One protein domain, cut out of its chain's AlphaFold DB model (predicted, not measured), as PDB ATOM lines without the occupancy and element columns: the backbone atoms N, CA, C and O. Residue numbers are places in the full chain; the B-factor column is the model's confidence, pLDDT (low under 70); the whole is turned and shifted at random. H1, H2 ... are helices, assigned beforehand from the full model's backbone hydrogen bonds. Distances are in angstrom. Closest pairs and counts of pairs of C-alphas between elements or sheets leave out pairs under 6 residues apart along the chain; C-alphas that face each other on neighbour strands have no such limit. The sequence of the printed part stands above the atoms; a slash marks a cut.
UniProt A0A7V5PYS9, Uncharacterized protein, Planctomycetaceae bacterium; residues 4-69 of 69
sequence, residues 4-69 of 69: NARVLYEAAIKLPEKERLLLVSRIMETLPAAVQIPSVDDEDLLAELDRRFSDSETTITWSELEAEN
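AT A GLANCE: This is residues 4 to 69 of the 69 residues of an uncharacterized protein of Planctomycetaceae bacterium (UniProt A0A7V5PYS9). An open frame of four helices surrounds an empty middle: H1 and H2 make a corner, a long link leads to H3 on the far side, and the chain folds back to short H4. The 66 printed residues, with H1, H2, H3 and H4 in that order and no named strand, are all helix in class. The whole is loose, with a radius of gyration of the C-alphas of 15.7 A and spans of 34 by 33 by 23 A.

HOW THE PARTS SIT: H1, residues 4 to 13, is close to but not clearly touching H2, residues 17 to 30; their closest C-alphas, of Ala 12 and Arg 20, are 6.6 A apart. They run opposite ways at a steep tilt of 45 degrees. H3, residues 43 to 54, is apart from H1 and H2, and H4, residues 62 to 67, is apart from H1, H2 and H3. In the four helices every O i to N i+4 pair is within hydrogen-bond range.

IN THESE COORDINATES: H1 begins at C-alpha 4 (23.680, 29.063, -18.498) and measures 14.6 A, H2 20.2 A, H3 16.4 A. H4, 8.8 A, ends at C-alpha 67 (17.792, 49.265, -19.103).

THE WHOLE: The printed part has no cut. The link from H2 to H3 is long, 12 residues. Residues 34 to 40 and 56 to 69 have pLDDT under 70.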
ATOM      1  N   ASN A   4      23.981  29.730 -17.230       86.31
ATOM      2  CA  ASN A   4      23.680  29.063 -18.498       86.31
ATOM      3  C   ASN A   4      22.269  29.386 -19.008       86.31
ATOM      4  O   ASN A   4      22.086  29.602 -20.204       86.31
ATOM      5  N   ALA A   5      21.271  29.439 -18.122       85.38
ATOM      6  CA  ALA A   5      19.915  29.818 -18.514       85.38
ATOM      7  C   ALA A   5      19.866  31.276 -18.994       85.38
ATOM      8  O   ALA A   5      19.148  31.582 -19.942       85.38
ATOM      9  N   ARG A   6      20.658  32.162 -18.376       88.69
ATOM     10  CA  ARG A   6      20.752  33.578 -18.753       88.69
ATOM     11  C   ARG A   6      21.351  33.759 -20.142       88.69
ATOM     12  O   ARG A   6      20.750  34.432 -20.971       88.69
ATOM     13  N   VAL A   7      22.457  33.078 -20.434       92.62
ATOM     14  CA  VAL A   7      23.091  33.105 -21.762       92.62
ATOM     15  C   VAL A   7      22.141  32.601 -22.855       92.62
ATOM     16  O   VAL A   7      22.050  33.200 -23.924       92.62
ATOM     17  N   LEU A   8      21.403  31.516 -22.592       89.00
ATOM     18  CA  LEU A   8      20.430  30.975 -23.546       89.00
ATOM     19  C   LEU A   8      19.258  31.933 -23.783       89.00
ATOM     20  O   LEU A   8      18.831  32.103 -24.923       89.00
ATOM     21  N   TYR A   9      18.765  32.577 -22.725       88.00
ATOM     22  CA  TYR A   9      17.715  33.583 -22.825       88.00
ATOM     23  C   TYR A   9      18.166  34.788 -23.662       88.00
ATOM     24  O   TYR A   9      17.507  35.136 -24.639       88.00
ATOM     25  N   GLU A  10      19.330  35.364 -23.353       93.31
ATOM     26  CA  GLU A  10      19.887  36.508 -24.086       93.31
ATOM     27  C   GLU A  10      20.125  36.195 -25.574       93.31
ATOM     28  O   GLU A  10      19.963  37.062 -26.435       93.31
ATOM     29  N   ALA A  11      20.496  34.956 -25.902       92.44
ATOM     30  CA  ALA A  11      20.609  34.512 -27.287       92.44
ATOM     31  C   ALA A  11      19.234  34.399 -27.964       92.44
ATOM     32  O   ALA A  11      19.074  34.831 -29.105       92.44
ATOM     33  N   ALA A  12      18.233  33.862 -27.261       91.88
ATOM     34  CA  ALA A  12      16.886  33.677 -27.787       91.88
ATOM     35  C   ALA A  12      16.182  35.008 -28.100       91.88
ATOM     36  O   ALA A  12      15.525  35.108 -29.137       91.88
ATOM     37  N   ILE A  13      16.336  36.049 -27.270       92.81
ATOM     38  CA  ILE A  13      15.665  37.342 -27.516       92.81
ATOM     39  C   ILE A  13      16.195  38.054 -28.770       92.81
ATOM     40  O   ILE A  13      15.442  38.756 -29.447       92.81
ATOM     41  N   LYS A  14      17.468  37.820 -29.121       94.50
ATOM     42  CA  LYS A  14      18.139  38.411 -30.292       94.50
ATOM     43  C   LYS A  14      17.751  37.748 -31.615       94.50
ATOM     44  O   LYS A  14      18.100  38.272 -32.672       94.50
ATOM     45  N   LEU A  15      17.048  36.615 -31.581       93.00
ATOM     46  CA  LEU A  15      16.574  35.946 -32.790       93.00
ATOM     47  C   LEU A  15      15.485  36.776 -33.495       93.00
ATOM     48  O   LEU A  15      14.705  37.466 -32.829       93.00
ATOM     49  N   PRO A  16      15.366  36.668 -34.831       96.12
ATOM     50  CA  PRO A  16      14.214  37.177 -35.564       96.12
ATOM     51  C   PRO A  16      12.900  36.639 -34.990       96.12
ATOM     52  O   PRO A  16      12.820  35.492 -34.554       96.12
ATOM     53  N   GLU A  17      11.837  37.440 -35.048       90.81
ATOM     54  CA  GLU A  17      10.536  37.095 -34.459       90.81
ATOM     55  C   GLU A  17      10.023  35.717 -34.899       90.81
ATOM     56  O   GLU A  17       9.620  34.907 -34.067       90.81
ATOM     57  N   LYS A  18      10.126  35.411 -36.196       93.44
ATOM     58  CA  LYS A  18       9.731  34.113 -36.756       93.44
ATOM     59  C   LYS A  18      10.483  32.938 -36.118       93.44
ATOM     60  O   LYS A  18       9.898  31.880 -35.902       93.44
ATOM     61  N   GLU A  19      11.765  33.115 -35.819       93.06
ATOM     62  CA  GLU A  19      12.600  32.090 -35.190       93.06
ATOM     63  C   GLU A  19      12.300  31.968 -33.693       93.06
ATOM     64  O   GLU A  19      12.234  30.852 -33.179       93.06
ATOM     65  N   ARG A  20      12.011  33.085 -33.009       94.00
ATOM     66  CA  ARG A  20      11.530  33.061 -31.618       94.00
ATOM     67  C   ARG A  20      10.210  32.310 -31.493       94.00
ATOM     68  O   ARG A  20      10.079  31.468 -30.611       94.00
ATOM     69  N   LEU A  21       9.257  32.566 -32.388       90.69
ATOM     70  CA  LEU A  21       7.968  31.868 -32.404       90.69
ATOM     71  C   LEU A  21       8.141  30.361 -32.627       90.69
ATOM     72  O   LEU A  21       7.516  29.558 -31.937       90.69
ATOM     73  N   LEU A  22       9.033  29.972 -33.543       94.19
ATOM     74  CA  LEU A  22       9.357  28.565 -33.780       94.19
ATOM     75  C   LEU A  22       9.979  27.907 -32.539       94.19
ATOM     76  O   LEU A  22       9.594  26.798 -32.170       94.19
ATOM     77  N   LEU A  23      10.913  28.597 -31.880       91.38
ATOM     78  CA  LEU A  23      11.549  28.126 -30.651       91.38
ATOM     79  C   LEU A  23      10.524  27.937 -29.527       91.38
ATOM     80  O   LEU A  23      10.515  26.886 -28.889       91.38
ATOM     81  N   VAL A  24       9.634  28.913 -29.319       89.38
ATOM     82  CA  VAL A  24       8.553  28.824 -28.326       89.38
ATOM     83  C   VAL A  24       7.648  27.637 -28.630       89.38
ATOM     84  O   VAL A  24       7.423  26.818 -27.746       89.38
ATOM     85  N   SER A  25       7.200  27.476 -29.879       89.69
ATOM     86  CA  SER A  25       6.381  26.325 -30.286       89.69
ATOM     87  C   SER A  25       7.055  25.000 -29.931       89.69
ATOM     88  O   SER A  25       6.422  24.106 -29.375       89.69
ATOM     89  N   ARG A  26       8.363  24.880 -30.193       91.62
ATOM     90  CA  ARG A  26       9.102  23.651 -29.899       91.62
ATOM     91  C   ARG A  26       9.284  23.414 -28.401       91.62
ATOM     92  O   ARG A  26       9.224  22.269 -27.968       91.62
ATOM     93  N   ILE A  27       9.478  24.467 -27.607       88.19
ATOM     94  CA  ILE A  27       9.522  24.368 -26.141       88.19
ATOM     95  C   ILE A  27       8.168  23.893 -25.610       88.19
ATOM     96  O   ILE A  27       8.129  22.975 -24.791       88.19
ATOM     97  N   MET A  28       7.066  24.450 -26.118       83.75
ATOM     98  CA  MET A  28       5.711  24.069 -25.713       83.75
ATOM     99  C   MET A  28       5.425  22.583 -25.964       83.75
ATOM    100  O   MET A  28       4.813  21.934 -25.124       83.75
ATOM    101  N   GLU A  29       5.936  22.012 -27.057       87.50
ATOM    102  CA  GLU A  29       5.830  20.571 -27.348       87.50
ATOM    103  C   GLU A  29       6.605  19.680 -26.363       87.50
ATOM    104  O   GLU A  29       6.318  18.489 -26.246       87.50
ATOM    105  N   THR A  30       7.600  20.232 -25.665       85.25
ATOM    106  CA  THR A  30       8.415  19.497 -24.683       85.25
ATOM    107  C   THR A  30       7.925  19.653 -23.247       85.25
ATOM    108  O   THR A  30       8.445  18.977 -22.355       85.25
ATOM    109  N   LEU A  31       6.937  20.521 -22.999       80.62
ATOM    110  CA  LEU A  31       6.390  20.702 -21.660       80.62
ATOM    111  C   LEU A  31       5.641  19.430 -21.226       80.62
ATOM    112  O   LEU A  31       4.833  18.891 -21.986       80.62
ATOM    113  N   PRO A  32       5.876  18.938 -19.997       80.44
ATOM    114  CA  PRO A  32       5.070  17.866 -19.433       80.44
ATOM    115  C   PRO A  32       3.583  18.231 -19.478       80.44
ATOM    116  O   PRO A  32       3.214  19.349 -19.135       80.44
ATOM    117  N   ALA A  33       2.711  17.268 -19.785       70.06
ATOM    118  CA  ALA A  33       1.255  17.472 -19.766       70.06
ATOM    119  C   ALA A  33       0.714  17.954 -18.399       70.06
ATOM    120  O   ALA A  33      -0.400  18.454 -18.310       70.06
ATOM    121  N   ALA A  34       1.509  17.801 -17.334       64.19
ATOM    122  CA  ALA A  34       1.213  18.264 -15.982       64.19
ATOM    123  C   ALA A  34       1.650  19.715 -15.701       64.19
ATOM    124  O   ALA A  34       1.480  20.180 -14.574       64.19
ATOM    125  N   VAL A  35       2.227  20.431 -16.673       63.22
ATOM    126  CA  VAL A  35       2.472  21.870 -16.537       63.22
ATOM    127  C   VAL A  35       1.115  22.559 -16.548       63.22
ATOM    128  O   VAL A  35       0.537  22.823 -17.599       63.22
ATOM    129  N   GLN A  36       0.589  22.804 -15.348       61.56
ATOM    130  CA  GLN A  36      -0.529  23.707 -15.139       61.56
ATOM    131  C   GLN A  36      -0.035  25.103 -15.502       61.56
ATOM    132  O   GLN A  36       0.558  25.805 -14.686       61.56
ATOM    133  N   ILE A  37      -0.224  25.479 -16.763       64.44
ATOM    134  CA  ILE A  37      -0.256  26.888 -17.127       64.44
ATOM    135  C   ILE A  37      -1.390  27.469 -16.270       64.44
ATOM    136  O   ILE A  37      -2.482  26.890 -16.298       64.44
ATOM    137  N   PRO A  38      -1.144  28.516 -15.457       58.34
ATOM    138  CA  PRO A  38      -2.216  29.184 -14.731       58.34
ATOM    139  C   PRO A  38      -3.339  29.459 -15.723       58.34
ATOM    140  O   PRO A  38      -3.068  29.968 -16.815       58.34
ATOM    141  N   SER A  39      -4.557  29.020 -15.399       59.81
ATOM    142  CA  SER A  39      -5.667  29.232 -16.316       59.81
ATOM    143  C   SER A  39      -5.791  30.728 -16.559       59.81
ATOM    144  O   SER A  39      -5.846  31.510 -15.613       59.81
ATOM    145  N   VAL A  40      -5.830  31.121 -17.830       63.28
ATOM    146  CA  VAL A  40      -6.135  32.504 -18.212       63.28
ATOM    147  C   VAL A  40      -7.570  32.865 -17.801       63.28
ATOM    148  O   VAL A  40      -7.900  34.037 -17.754       63.28
ATOM    149  N   ASP A  41      -8.395  31.880 -17.428       70.06
ATOM    150  CA  ASP A  41      -9.754  32.071 -16.911       70.06
ATOM    151  C   ASP A  41      -9.801  32.525 -15.436       70.06
ATOM    152  O   ASP A  41     -10.876  32.562 -14.838       70.06
ATOM    153  N   ASP A  42      -8.657  32.815 -14.813       80.06
ATOM    154  CA  ASP A  42      -8.610  33.441 -13.492       80.06
ATOM    155  C   ASP A  42      -9.167  34.875 -13.585       80.06
ATOM    156  O   ASP A  42      -8.577  35.755 -14.215       80.06
ATOM    157  N   GLU A  43     -10.344  35.088 -12.990       82.44
ATOM    158  CA  GLU A  43     -11.101  36.342 -13.061       82.44
ATOM    159  C   GLU A  43     -10.305  37.528 -12.493       82.44
ATOM    160  O   GLU A  43     -10.356  38.626 -13.053       82.44
ATOM    161  N   ASP A  44      -9.495  37.295 -11.455       80.75
ATOM    162  CA  ASP A  44      -8.645  38.324 -10.856       80.75
ATOM    163  C   ASP A  44      -7.477  38.684 -11.793       80.75
ATOM    164  O   ASP A  44      -7.123  39.859 -11.939       80.75
ATOM    165  N   LEU A  45      -6.898  37.689 -12.480       78.75
ATOM    166  CA  LEU A  45      -5.838  37.909 -13.469       78.75
ATOM    167  C   LEU A  45      -6.358  38.673 -14.692       78.75
ATOM    168  O   LEU A  45      -5.696  39.603 -15.156       78.75
ATOM    169  N   LEU A  46      -7.535  38.308 -15.206       82.81
ATOM    170  CA  LEU A  46      -8.173  39.000 -16.330       82.81
ATOM    171  C   LEU A  46      -8.496  40.454 -15.980       82.81
ATOM    172  O   LEU A  46      -8.160  41.351 -16.752       82.81
ATOM    173  N   ALA A  47      -9.067  40.694 -14.797       85.56
ATOM    174  CA  ALA A  47      -9.371  42.040 -14.324       85.56
ATOM    175  C   ALA A  47      -8.110  42.914 -14.210       85.56
ATOM    176  O   ALA A  47      -8.130  44.085 -14.594       85.56
ATOM    177  N   GLU A  48      -6.994  42.359 -13.728       81.19
ATOM    178  CA  GLU A  48      -5.727  43.091 -13.636       81.19
ATOM    179  C   GLU A  48      -5.095  43.348 -15.015       81.19
ATOM    180  O   GLU A  48      -4.547  44.431 -15.241       81.19
ATOM    181  N   LEU A  49      -5.183  42.400 -15.954       82.31
ATOM    182  CA  LEU A  49      -4.707  42.593 -17.329       82.31
ATOM    183  C   LEU A  49      -5.506  43.681 -18.055       82.31
ATOM    184  O   LEU A  49      -4.900  44.567 -18.661       82.31
ATOM    185  N   ASP A  50      -6.835  43.671 -17.936       84.38
ATOM    186  CA  ASP A  50      -7.708  44.702 -18.506       84.38
ATOM    187  C   ASP A  50      -7.459  46.074 -17.871       84.38
ATOM    188  O   ASP A  50      -7.397  47.092 -18.574       84.38
ATOM    189  N   ARG A  51      -7.255  46.116 -16.547       84.88
ATOM    190  CA  ARG A  51      -6.891  47.344 -15.834       84.88
ATOM    191  C   ARG A  51      -5.581  47.911 -16.373       84.88
ATOM    192  O   ARG A  51      -5.543  49.086 -16.721       84.88
ATOM    193  N   ARG A  52      -4.529  47.090 -16.486       77.56
ATOM    194  CA  ARG A  52      -3.212  47.514 -17.002       77.56
ATOM    195  C   ARG A  52      -3.239  47.916 -18.468       77.56
ATOM    196  O   ARG A  52      -2.510  48.820 -18.851       77.56
ATOM    197  N   PHE A  53      -4.056  47.256 -19.282       75.88
ATOM    198  CA  PHE A  53      -4.240  47.641 -20.678       75.88
ATOM    199  C   PHE A  53      -4.932  49.006 -20.806       75.88
ATOM    200  O   PHE A  53      -4.618  49.782 -21.708       75.88
ATOM    201  N   SER A  54      -5.850  49.311 -19.887       78.38
ATOM    202  CA  SER A  54      -6.583  50.581 -19.848       78.38
ATOM    203  C   SER A  54      -5.781  51.728 -19.212       78.38
ATOM    204  O   SER A  54      -6.074  52.894 -19.475       78.38
ATOM    205  N   ASP A  55      -4.771  51.413 -18.399       78.31
ATOM    206  CA  ASP A  55      -3.869  52.373 -17.754       78.31
ATOM    207  C   ASP A  55      -2.778  52.832 -18.746       78.31
ATOM    208  O   ASP A  55      -1.674  52.287 -18.815       78.31
ATOM    209  N   SER A  56      -3.078  53.861 -19.541       60.62
ATOM    210  CA  SER A  56      -2.151  54.434 -20.534       60.62
ATOM    211  C   SER A  56      -0.919  55.131 -19.931       60.62
ATOM    212  O   SER A  56      -0.006  55.494 -20.670       60.62
ATOM    213  N   GLU A  57      -0.878  55.319 -18.609       61.09
ATOM    214  CA  GLU A  57       0.182  56.046 -17.894       61.09
ATOM    215  C   GLU A  57       1.310  55.160 -17.333       61.09
ATOM    216  O   GLU A  57       2.329  55.695 -16.904       61.09
ATOM    217  N   THR A  58       1.186  53.824 -17.337       57.31
ATOM    218  CA  THR A  58       2.159  52.936 -16.652       57.31
ATOM    219  C   THR A  58       2.810  51.880 -17.544       57.31
ATOM    220  O   THR A  58       3.424  50.931 -17.050       57.31
ATOM    221  N   THR A  59       2.724  52.033 -18.866       59.91
ATOM    222  CA  THR A  59       3.362  51.095 -19.795       59.91
ATOM    223  C   THR A  59       4.862  51.375 -19.887       59.91
ATOM    224  O   THR A  59       5.324  52.075 -20.781       59.91
ATOM    225  N   ILE A  60       5.634  50.811 -18.957       64.19
ATOM    226  CA  ILE A  60       7.082  50.678 -19.130       64.19
ATOM    227  C   ILE A  60       7.291  49.643 -20.235       64.19
ATOM    228  O   ILE A  60       6.823  48.504 -20.151       64.19
ATOM    229  N   THR A  61       7.942  50.050 -21.313       65.31
ATOM    230  CA  THR A  61       8.276  49.151 -22.410       65.31
ATOM    231  C   THR A  61       9.281  48.102 -21.939       65.31
ATOM    232  O   THR A  61      10.100  48.341 -21.053       65.31
ATOM    233  N   TRP A  62       9.268  46.922 -22.562       54.38
ATOM    234  CA  TRP A  62      10.259  45.879 -22.266       54.38
ATOM    235  C   TRP A  62      11.704  46.382 -22.387       54.38
ATOM    236  O   TRP A  62      12.555  45.980 -21.601       54.38
ATOM    237  N   SER A  63      11.956  47.305 -23.316       62.47
ATOM    238  CA  SER A  63      13.254  47.955 -23.500       62.47
ATOM    239  C   SER A  63      13.651  48.863 -22.328       62.47
ATOM    240  O   SER A  63      14.830  48.955 -22.004       62.47
ATOM    241  N   GLU A  64      12.693  49.541 -21.691       67.88
ATOM    242  CA  GLU A  64      12.940  50.395 -20.518       67.88
ATOM    243  C   GLU A  64      13.200  49.558 -19.258       67.88
ATOM    244  O   GLU A  64      14.095  49.884 -18.484       67.88
ATOM    245  N   LEU A  65      12.502  48.428 -19.101       60.91
ATOM    246  CA  LEU A  65      12.752  47.455 -18.029       60.91
ATOM    247  C   LEU A  65      14.127  46.773 -18.137       60.91
ATOM    248  O   LEU A  65      14.749  46.475 -17.119       60.91
ATOM    249  N   GLU A  66      14.602  46.504 -19.356       57.81
ATOM    250  CA  GLU A  66      15.931  45.921 -19.592       57.81
ATOM    251  C   GLU A  66      17.061  46.908 -19.254       57.81
ATOM    252  O   GLU A  66      18.140  46.486 -18.854       57.81
ATOM    253  N   ALA A  67      16.810  48.216 -19.369       67.31
ATOM    254  CA  ALA A  67      17.792  49.265 -19.103       67.31
ATOM    255  C   ALA A  67      17.983  49.599 -17.606       67.31
ATOM    256  O   ALA A  67      18.960  50.263 -17.258       67.31
ATOM    257  N   GLU A  68      17.071  49.171 -16.727       64.00
ATOM    258  CA  GLU A  68      17.140  49.396 -15.271       64.00
ATOM    259  C   GLU A  68      17.888  48.291 -14.486       64.00
ATOM    260  O   GLU A  68      18.053  48.423 -13.272       64.00
ATOM    261  N   ASN A  69      18.382  47.237 -15.152       40.97
ATOM    262  CA  ASN A  69      19.197  46.154 -14.566       40.97
ATOM    263  C   ASN A  69      20.603  46.077 -15.178       40.97
ATOM    264  O   ASN A  69      21.507  45.562 -14.476       40.97
TER     265      ASN A  69